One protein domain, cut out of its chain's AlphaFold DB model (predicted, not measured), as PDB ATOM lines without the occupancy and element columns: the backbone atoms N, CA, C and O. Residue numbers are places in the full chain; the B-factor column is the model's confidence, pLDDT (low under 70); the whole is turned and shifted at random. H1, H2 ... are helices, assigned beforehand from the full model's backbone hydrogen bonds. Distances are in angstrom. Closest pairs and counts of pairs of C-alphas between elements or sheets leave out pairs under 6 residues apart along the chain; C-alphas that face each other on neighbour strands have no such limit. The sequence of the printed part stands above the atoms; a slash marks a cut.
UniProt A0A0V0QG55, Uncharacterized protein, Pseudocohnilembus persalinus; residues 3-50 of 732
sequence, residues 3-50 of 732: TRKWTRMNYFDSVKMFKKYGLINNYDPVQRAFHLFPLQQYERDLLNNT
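Overview. This is residues 3 to 50 of the 732 residues of an uncharacterized protein of Pseudocohnilembus persalinus (UniProt A0A0V0QG55). The chain folds back in a loose, flat U: H1 runs along one arm, residues 21 to 28 lead round the turn to H2, which stands crosswise to H1, and H3 alone runs back along the other arm, opposite ways to H1. Residues 3 to 8 and residues 41 to 50 of H3 stick out. The 48 printed residues, with three named helices, H1, H2, H3, and no named strand, are all helix in class; the radius of gyration of the C-alphas is 12.3 A and the spans are 35 by 27 by 12 A.

Along the chain. Find C-alpha 11 at (-19.625, 19.530, -17.339); from there H1, residues 11 to 20, runs 14.2 A. H2, residues 29 to 36, covers 11.4 A. H3, residues 40 to 50, runs 14.7 A to C-alpha 50 at (-33.133, 30.792, -25.865).

Arrangement. H1 and H2 are close but not clearly touching, their closest C-alphas, Lys 16 and His 35, 7.7 A apart, and about perpendicular at 88 degrees. H1 and H3 are also close but not clearly touching, closest at C-alphas Phe 12 and Gln 40, 7.6 A; they run opposite ways at a shallow tilt of 34 degrees, only just short of steep. H2 and H3 are apart. In H1, H2 and H3, every O i to N i+4 pair is within hydrogen-bond range.

Size, cuts and confidence. The farthest C-alphas, Asn 25 and Asn 49, are 35.6 A apart. The printed part has no cut; the link from H1 to H2 is short, that from H2 to H3 tight. Look for pLDDT under 70 at residue 41 and residues 44 to 50.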
ATOM      1  N   THR A   3     -17.864  29.752 -18.409       84.12
ATOM      2  CA  THR A   3     -18.869  30.598 -17.758       84.12
ATOM      3  C   THR A   3     -18.286  31.216 -16.480       84.12
ATOM      4  O   THR A   3     -17.218  30.820 -16.008       84.12
ATOM      5  N   ARG A   4     -18.964  32.236 -15.925       84.19
ATOM      6  CA  ARG A   4     -18.569  32.936 -14.683       84.19
ATOM      7  C   ARG A   4     -17.121  33.465 -14.726       84.19
ATOM      8  O   ARG A   4     -16.261  32.996 -13.987       84.19
ATOM      9  N   LYS A   5     -16.851  34.452 -15.591       86.56
ATOM     10  CA  LYS A   5     -15.521  35.087 -15.744       86.56
ATOM     11  C   LYS A   5     -14.391  34.064 -15.950       86.56
ATOM     12  O   LYS A   5     -13.369  34.130 -15.281       86.56
ATOM     13  N   TRP A   6     -14.608  33.101 -16.844       87.06
ATOM     14  CA  TRP A   6     -13.628  32.065 -17.204       87.06
ATOM     15  C   TRP A   6     -13.281  31.052 -16.102       87.06
ATOM     16  O   TRP A   6     -12.413  30.211 -16.300       87.06
ATOM     17  N   THR A   7     -13.972  31.082 -14.958       86.38
ATOM     18  CA  THR A   7     -13.651  30.206 -13.813       86.38
ATOM     19  C   THR A   7     -14.310  28.833 -13.879       86.38
ATOM     20  O   THR A   7     -13.870  27.907 -13.203       86.38
ATOM     21  N   ARG A   8     -15.387  28.683 -14.654       87.06
ATOM     22  CA  ARG A   8     -16.133  27.424 -14.759       87.06
ATOM     23  C   ARG A   8     -16.285  27.020 -16.209       87.06
ATOM     24  O   ARG A   8     -16.328  27.866 -17.092       87.06
ATOM     25  N   MET A   9     -16.388  25.723 -16.446       87.94
ATOM     26  CA  MET A   9     -16.640  25.151 -17.761       87.94
ATOM     27  C   MET A   9     -17.834  24.203 -17.654       87.94
ATOM     28  O   MET A   9     -18.076  23.654 -16.577       87.94
ATOM     29  N   ASN A  10     -18.610  24.053 -18.731       85.38
ATOM     30  CA  ASN A  10     -19.742  23.126 -18.723       85.38
ATOM     31  C   ASN A  10     -19.245  21.688 -18.480       85.38
ATOM     32  O   ASN A  10     -18.132  21.349 -18.884       85.38
ATOM     33  N   TYR A  11     -20.046  20.853 -17.817       85.94
ATOM     34  CA  TYR A  11     -19.625  19.530 -17.339       85.94
ATOM     35  C   TYR A  11     -19.051  18.659 -18.464       85.94
ATOM     36  O   TYR A  11     -17.991  18.053 -18.327       85.94
ATOM     37  N   PHE A  12     -19.708  18.645 -19.623       84.81
ATOM     38  CA  PHE A  12     -19.231  17.843 -20.743       84.81
ATOM     39  C   PHE A  12     -17.921  18.387 -21.346       84.81
ATOM     40  O   PHE A  12     -17.024  17.620 -21.695       84.81
ATOM     41  N   ASP A  13     -17.773  19.714 -21.417       86.38
ATOM     42  CA  ASP A  13     -16.533  20.364 -21.856       86.38
ATOM     43  C   ASP A  13     -15.368  20.075 -20.886       86.38
ATOM     44  O   ASP A  13     -14.242  19.850 -21.333       86.38
ATOM     45  N   SER A  14     -15.613  20.021 -19.568       88.44
ATOM     46  CA  SER A  14     -14.579  19.712 -18.563       88.44
ATOM     47  C   SER A  14     -14.122  18.269 -18.592       88.44
ATOM     48  O   SER A  14     -12.917  18.029 -18.654       88.44
ATOM     49  N   VAL A  15     -15.046  17.316 -18.669       87.31
ATOM     50  CA  VAL A  15     -14.713  15.891 -18.804       87.31
ATOM     51  C   VAL A  15     -13.961  15.619 -20.115       87.31
ATOM     52  O   VAL A  15     -12.988  14.859 -20.135       87.31
ATOM     53  N   LYS A  16     -14.345  16.282 -21.213       87.19
ATOM     54  CA  LYS A  16     -13.635  16.189 -22.498       87.19
ATOM     55  C   LYS A  16     -12.197  16.700 -22.399       87.19
ATOM     56  O   LYS A  16     -11.277  16.022 -22.858       87.19
ATOM     57  N   MET A  17     -11.988  17.872 -21.800       89.69
ATOM     58  CA  MET A  17     -10.653  18.470 -21.696       89.69
ATOM     59  C   MET A  17      -9.769  17.730 -20.688       89.69
ATOM     60  O   MET A  17      -8.624  17.432 -21.010       89.69
ATOM     61  N   PHE A  18     -10.288  17.341 -19.520       92.50
ATOM     62  CA  PHE A  18      -9.519  16.567 -18.539       92.50
ATOM     63  C   PHE A  18      -9.036  15.229 -19.102       92.50
ATOM     64  O   PHE A  18      -7.882  14.868 -18.887       92.50
ATOM     65  N   LYS A  19      -9.854  14.530 -19.900       88.81
ATOM     66  CA  LYS A  19      -9.396  13.318 -20.596       88.81
ATOM     67  C   LYS A  19      -8.326  13.618 -21.639       88.81
ATOM     68  O   LYS A  19      -7.337  12.896 -21.708       88.81
ATOM     69  N   LYS A  20      -8.518  14.671 -22.441       90.62
ATOM     70  CA  LYS A  20      -7.572  15.071 -23.494       90.62
ATOM     71  C   LYS A  20      -6.172  15.343 -22.934       90.62
ATOM     72  O   LYS A  20      -5.194  15.012 -23.592       90.62
ATOM     73  N   TYR A  21      -6.085  15.913 -21.733       92.38
ATOM     74  CA  TYR A  21      -4.820  16.199 -21.048       92.38
ATOM     75  C   TYR A  21      -4.346  15.075 -20.109       92.38
ATOM     76  O   TYR A  21      -3.413  15.286 -19.344       92.38
ATOM     77  N   GLY A  22      -4.974  13.893 -20.138       88.69
ATOM     78  CA  GLY A  22      -4.559  12.744 -19.322       88.69
ATOM     79  C   GLY A  22      -4.818  12.889 -17.818       88.69
ATOM     80  O   GLY A  22      -4.291  12.114 -17.031       88.69
ATOM     81  N   LEU A  23      -5.640  13.858 -17.400       89.38
ATOM     82  CA  LEU A  23      -5.993  14.082 -15.990       89.38
ATOM     83  C   LEU A  23      -7.013  13.056 -15.475       89.38
ATOM     84  O   LEU A  23      -7.172  12.883 -14.271       89.38
ATOM     85  N   ILE A  24      -7.700  12.368 -16.391       88.62
ATOM     86  CA  ILE A  24      -8.555  11.215 -16.103       88.62
ATOM     87  C   ILE A  24      -8.219  10.078 -17.072       88.62
ATOM     88  O   ILE A  24      -8.210  10.256 -18.292       88.62
ATOM     89  N   ASN A  25      -7.942   8.889 -16.535       78.38
ATOM     90  CA  ASN A  25      -7.389   7.791 -17.331       78.38
ATOM     91  C   ASN A  25      -8.451   6.887 -17.950       78.38
ATOM     92  O   ASN A  25      -8.265   6.446 -19.079       78.38
ATOM     93  N   ASN A  26      -9.610   6.714 -17.317       81.94
ATOM     94  CA  ASN A  26     -10.685   5.884 -17.854       81.94
ATOM     95  C   ASN A  26     -11.998   6.658 -17.866       81.94
ATOM     96  O   ASN A  26     -12.392   7.237 -16.859       81.94
ATOM     97  N   TYR A  27     -12.662   6.667 -19.021       85.25
ATOM     98  CA  TYR A  27     -14.053   7.088 -19.087       85.25
ATOM     99  C   TYR A  27     -14.938   5.971 -18.546       85.25
ATOM    100  O   TYR A  27     -14.782   4.806 -18.925       85.25
ATOM    101  N   ASP A  28     -15.910   6.351 -17.727       85.12
ATOM    102  CA  ASP A  28     -17.048   5.493 -17.416       85.12
ATOM    103  C   ASP A  28     -17.731   5.051 -18.736       85.12
ATOM    104  O   ASP A  28     -17.754   5.833 -19.699       85.12
ATOM    105  N   PRO A  29     -18.247   3.810 -18.856       84.81
ATOM    106  CA  PRO A  29     -19.139   3.404 -19.949       84.81
ATOM    107  C   PRO A  29     -20.107   4.492 -20.454       84.81
ATOM    108  O   PRO A  29     -20.193   4.709 -21.664       84.81
ATOM    109  N   VAL A  30     -20.756   5.243 -19.556       83.12
ATOM    110  CA  VAL A  30     -21.689   6.328 -19.921       83.12
ATOM    111  C   VAL A  30     -20.966   7.494 -20.614       83.12
ATOM    112  O   VAL A  30     -21.419   8.021 -21.630       83.12
ATOM    113  N   GLN A  31     -19.789   7.875 -20.114       84.25
ATOM    114  CA  GLN A  31     -18.975   8.953 -20.686       84.25
ATOM    115  C   GLN A  31     -18.388   8.575 -22.052       84.25
ATOM    116  O   GLN A  31     -18.245   9.445 -22.910       84.25
ATOM    117  N   ARG A  32     -18.094   7.286 -22.293       84.69
ATOM    118  CA  ARG A  32     -17.672   6.787 -23.616       84.69
ATOM    119  C   ARG A  32     -18.778   6.939 -24.658       84.69
ATOM    120  O   ARG A  32     -18.495   7.405 -25.758       84.69
ATOM    121  N   ALA A  33     -20.021   6.615 -24.299       83.44
ATOM    122  CA  ALA A  33     -21.170   6.796 -25.185       83.44
ATOM    123  C   ALA A  33     -21.398   8.279 -25.526       83.44
ATOM    124  O   ALA A  33     -21.515   8.638 -26.697       83.44
ATOM    125  N   PHE A  34     -21.354   9.166 -24.526       81.62
ATOM    126  CA  PHE A  34     -21.482  10.606 -24.768       81.62
ATOM    127  C   PHE A  34     -20.279  11.220 -25.495       81.62
ATOM    128  O   PHE A  34     -20.425  12.249 -26.145       81.62
ATOM    129  N   HIS A  35     -19.088  10.618 -25.431       81.62
ATOM    130  CA  HIS A  35     -17.949  11.073 -26.230       81.62
ATOM    131  C   HIS A  35     -18.188  10.882 -27.738       81.62
ATOM    132  O   HIS A  35     -17.755  11.719 -28.528       81.62
ATOM    133  N   LEU A  36     -18.903   9.815 -28.118       84.12
ATOM    134  CA  LEU A  36     -19.318   9.547 -29.498       84.12
ATOM    135  C   LEU A  36     -20.505  10.430 -29.919       84.12
ATOM    136  O   LEU A  36     -20.514  10.945 -31.035       84.12
ATOM    137  N   PHE A  37     -21.464  10.655 -29.013       83.00
ATOM    138  CA  PHE A  37     -22.635  11.517 -29.226       83.00
ATOM    139  C   PHE A  37     -22.671  12.651 -28.193       83.00
ATOM    140  O   PHE A  37     -23.314  12.525 -27.146       83.00
ATOM    141  N   PRO A  38     -21.959  13.764 -28.442       77.06
ATOM    142  CA  PRO A  38     -21.840  14.830 -27.461       77.06
ATOM    143  C   PRO A  38     -23.193  15.504 -27.209       77.06
ATOM    144  O   PRO A  38     -23.795  16.074 -28.118       77.06
ATOM    145  N   LEU A  39     -23.601  15.557 -25.935       72.44
ATOM    146  CA  LEU A  39     -24.788  16.289 -25.445       72.44
ATOM    147  C   LEU A  39     -24.796  17.784 -25.825       72.44
ATOM    148  O   LEU A  39     -25.822  18.455 -25.737       72.44
ATOM    149  N   GLN A  40     -23.658  18.302 -26.291       70.06
ATOM    150  CA  GLN A  40     -23.504  19.676 -26.754       70.06
ATOM    151  C   GLN A  40     -24.445  20.047 -27.896       70.06
ATOM    152  O   GLN A  40     -24.781  21.219 -27.989       70.06
ATOM    153  N   GLN A  41     -24.841  19.117 -28.774       67.75
ATOM    154  CA  GLN A  41     -25.779  19.448 -29.855       67.75
ATOM    155  C   GLN A  41     -27.146  19.834 -29.281       67.75
ATOM    156  O   GLN A  41     -27.631  20.922 -29.558       67.75
ATOM    157  N   TYR A  42     -27.679  19.030 -28.359       72.50
ATOM    158  CA  TYR A  42     -28.954  19.302 -27.696       72.50
ATOM    159  C   TYR A  42     -28.931  20.596 -26.866       72.50
ATOM    160  O   TYR A  42     -29.834  21.425 -26.970       72.50
ATOM    161  N   GLU A  43     -27.877  20.818 -26.075       71.25
ATOM    162  CA  GLU A  43     -27.741  22.057 -25.301       71.25
ATOM    163  C   GLU A  43     -27.546  23.279 -26.201       71.25
ATOM    164  O   GLU A  43     -28.116  24.330 -25.916       71.25
ATOM    165  N   ARG A  44     -26.785  23.162 -27.298       69.00
ATOM    166  CA  ARG A  44     -26.640  24.241 -28.290       69.00
ATOM    167  C   ARG A  44     -27.956  24.529 -28.990       69.00
ATOM    168  O   ARG A  44     -28.255  25.697 -29.183       69.00
ATOM    169  N   ASP A  45     -28.762  23.522 -29.301       67.94
ATOM    170  CA  ASP A  45     -30.079  23.716 -29.907       67.94
ATOM    171  C   ASP A  45     -31.053  24.388 -28.924       67.94
ATOM    172  O   ASP A  45     -31.801  25.291 -29.303       67.94
ATOM    173  N   LEU A  46     -30.994  24.046 -27.631       66.25
ATOM    174  CA  LEU A  46     -31.729  24.751 -26.572       66.25
ATOM    175  C   LEU A  46     -31.237  26.195 -26.372       66.25
ATOM    176  O   LEU A  46     -32.046  27.108 -26.197       66.25
ATOM    177  N   LEU A  47     -29.922  26.421 -26.418       61.44
ATOM    178  CA  LEU A  47     -29.292  27.742 -26.309       61.44
ATOM    179  C   LEU A  47     -29.590  28.618 -27.529       61.44
ATOM    180  O   LEU A  47     -29.931  29.782 -27.355       61.44
ATOM    181  N   ASN A  48     -29.569  28.070 -28.742       60.59
ATOM    182  CA  ASN A  48     -29.960  28.772 -29.968       60.59
ATOM    183  C   ASN A  48     -31.449  29.152 -29.946       60.59
ATOM    184  O   ASN A  48     -31.834  30.208 -30.442       60.59
ATOM    185  N   ASN A  49     -32.288  28.337 -29.303       57.69
ATOM    186  CA  ASN A  49     -33.697  28.662 -29.081       57.69
ATOM    187  C   ASN A  49     -33.925  29.717 -27.976       57.69
ATOM    188  O   ASN A  49     -34.963  30.382 -27.986       57.69
ATOM    189  N   THR A  50     -32.981  29.907 -27.042       54.75
ATOM    190  CA  THR A  50     -33.133  30.792 -25.865       54.75
ATOM    191  C   THR A  50     -32.279  32.068 -25.894       54.75
ATOM    192  O   THR A  50     -32.622  33.039 -25.215       54.75
TER     193      THR A  50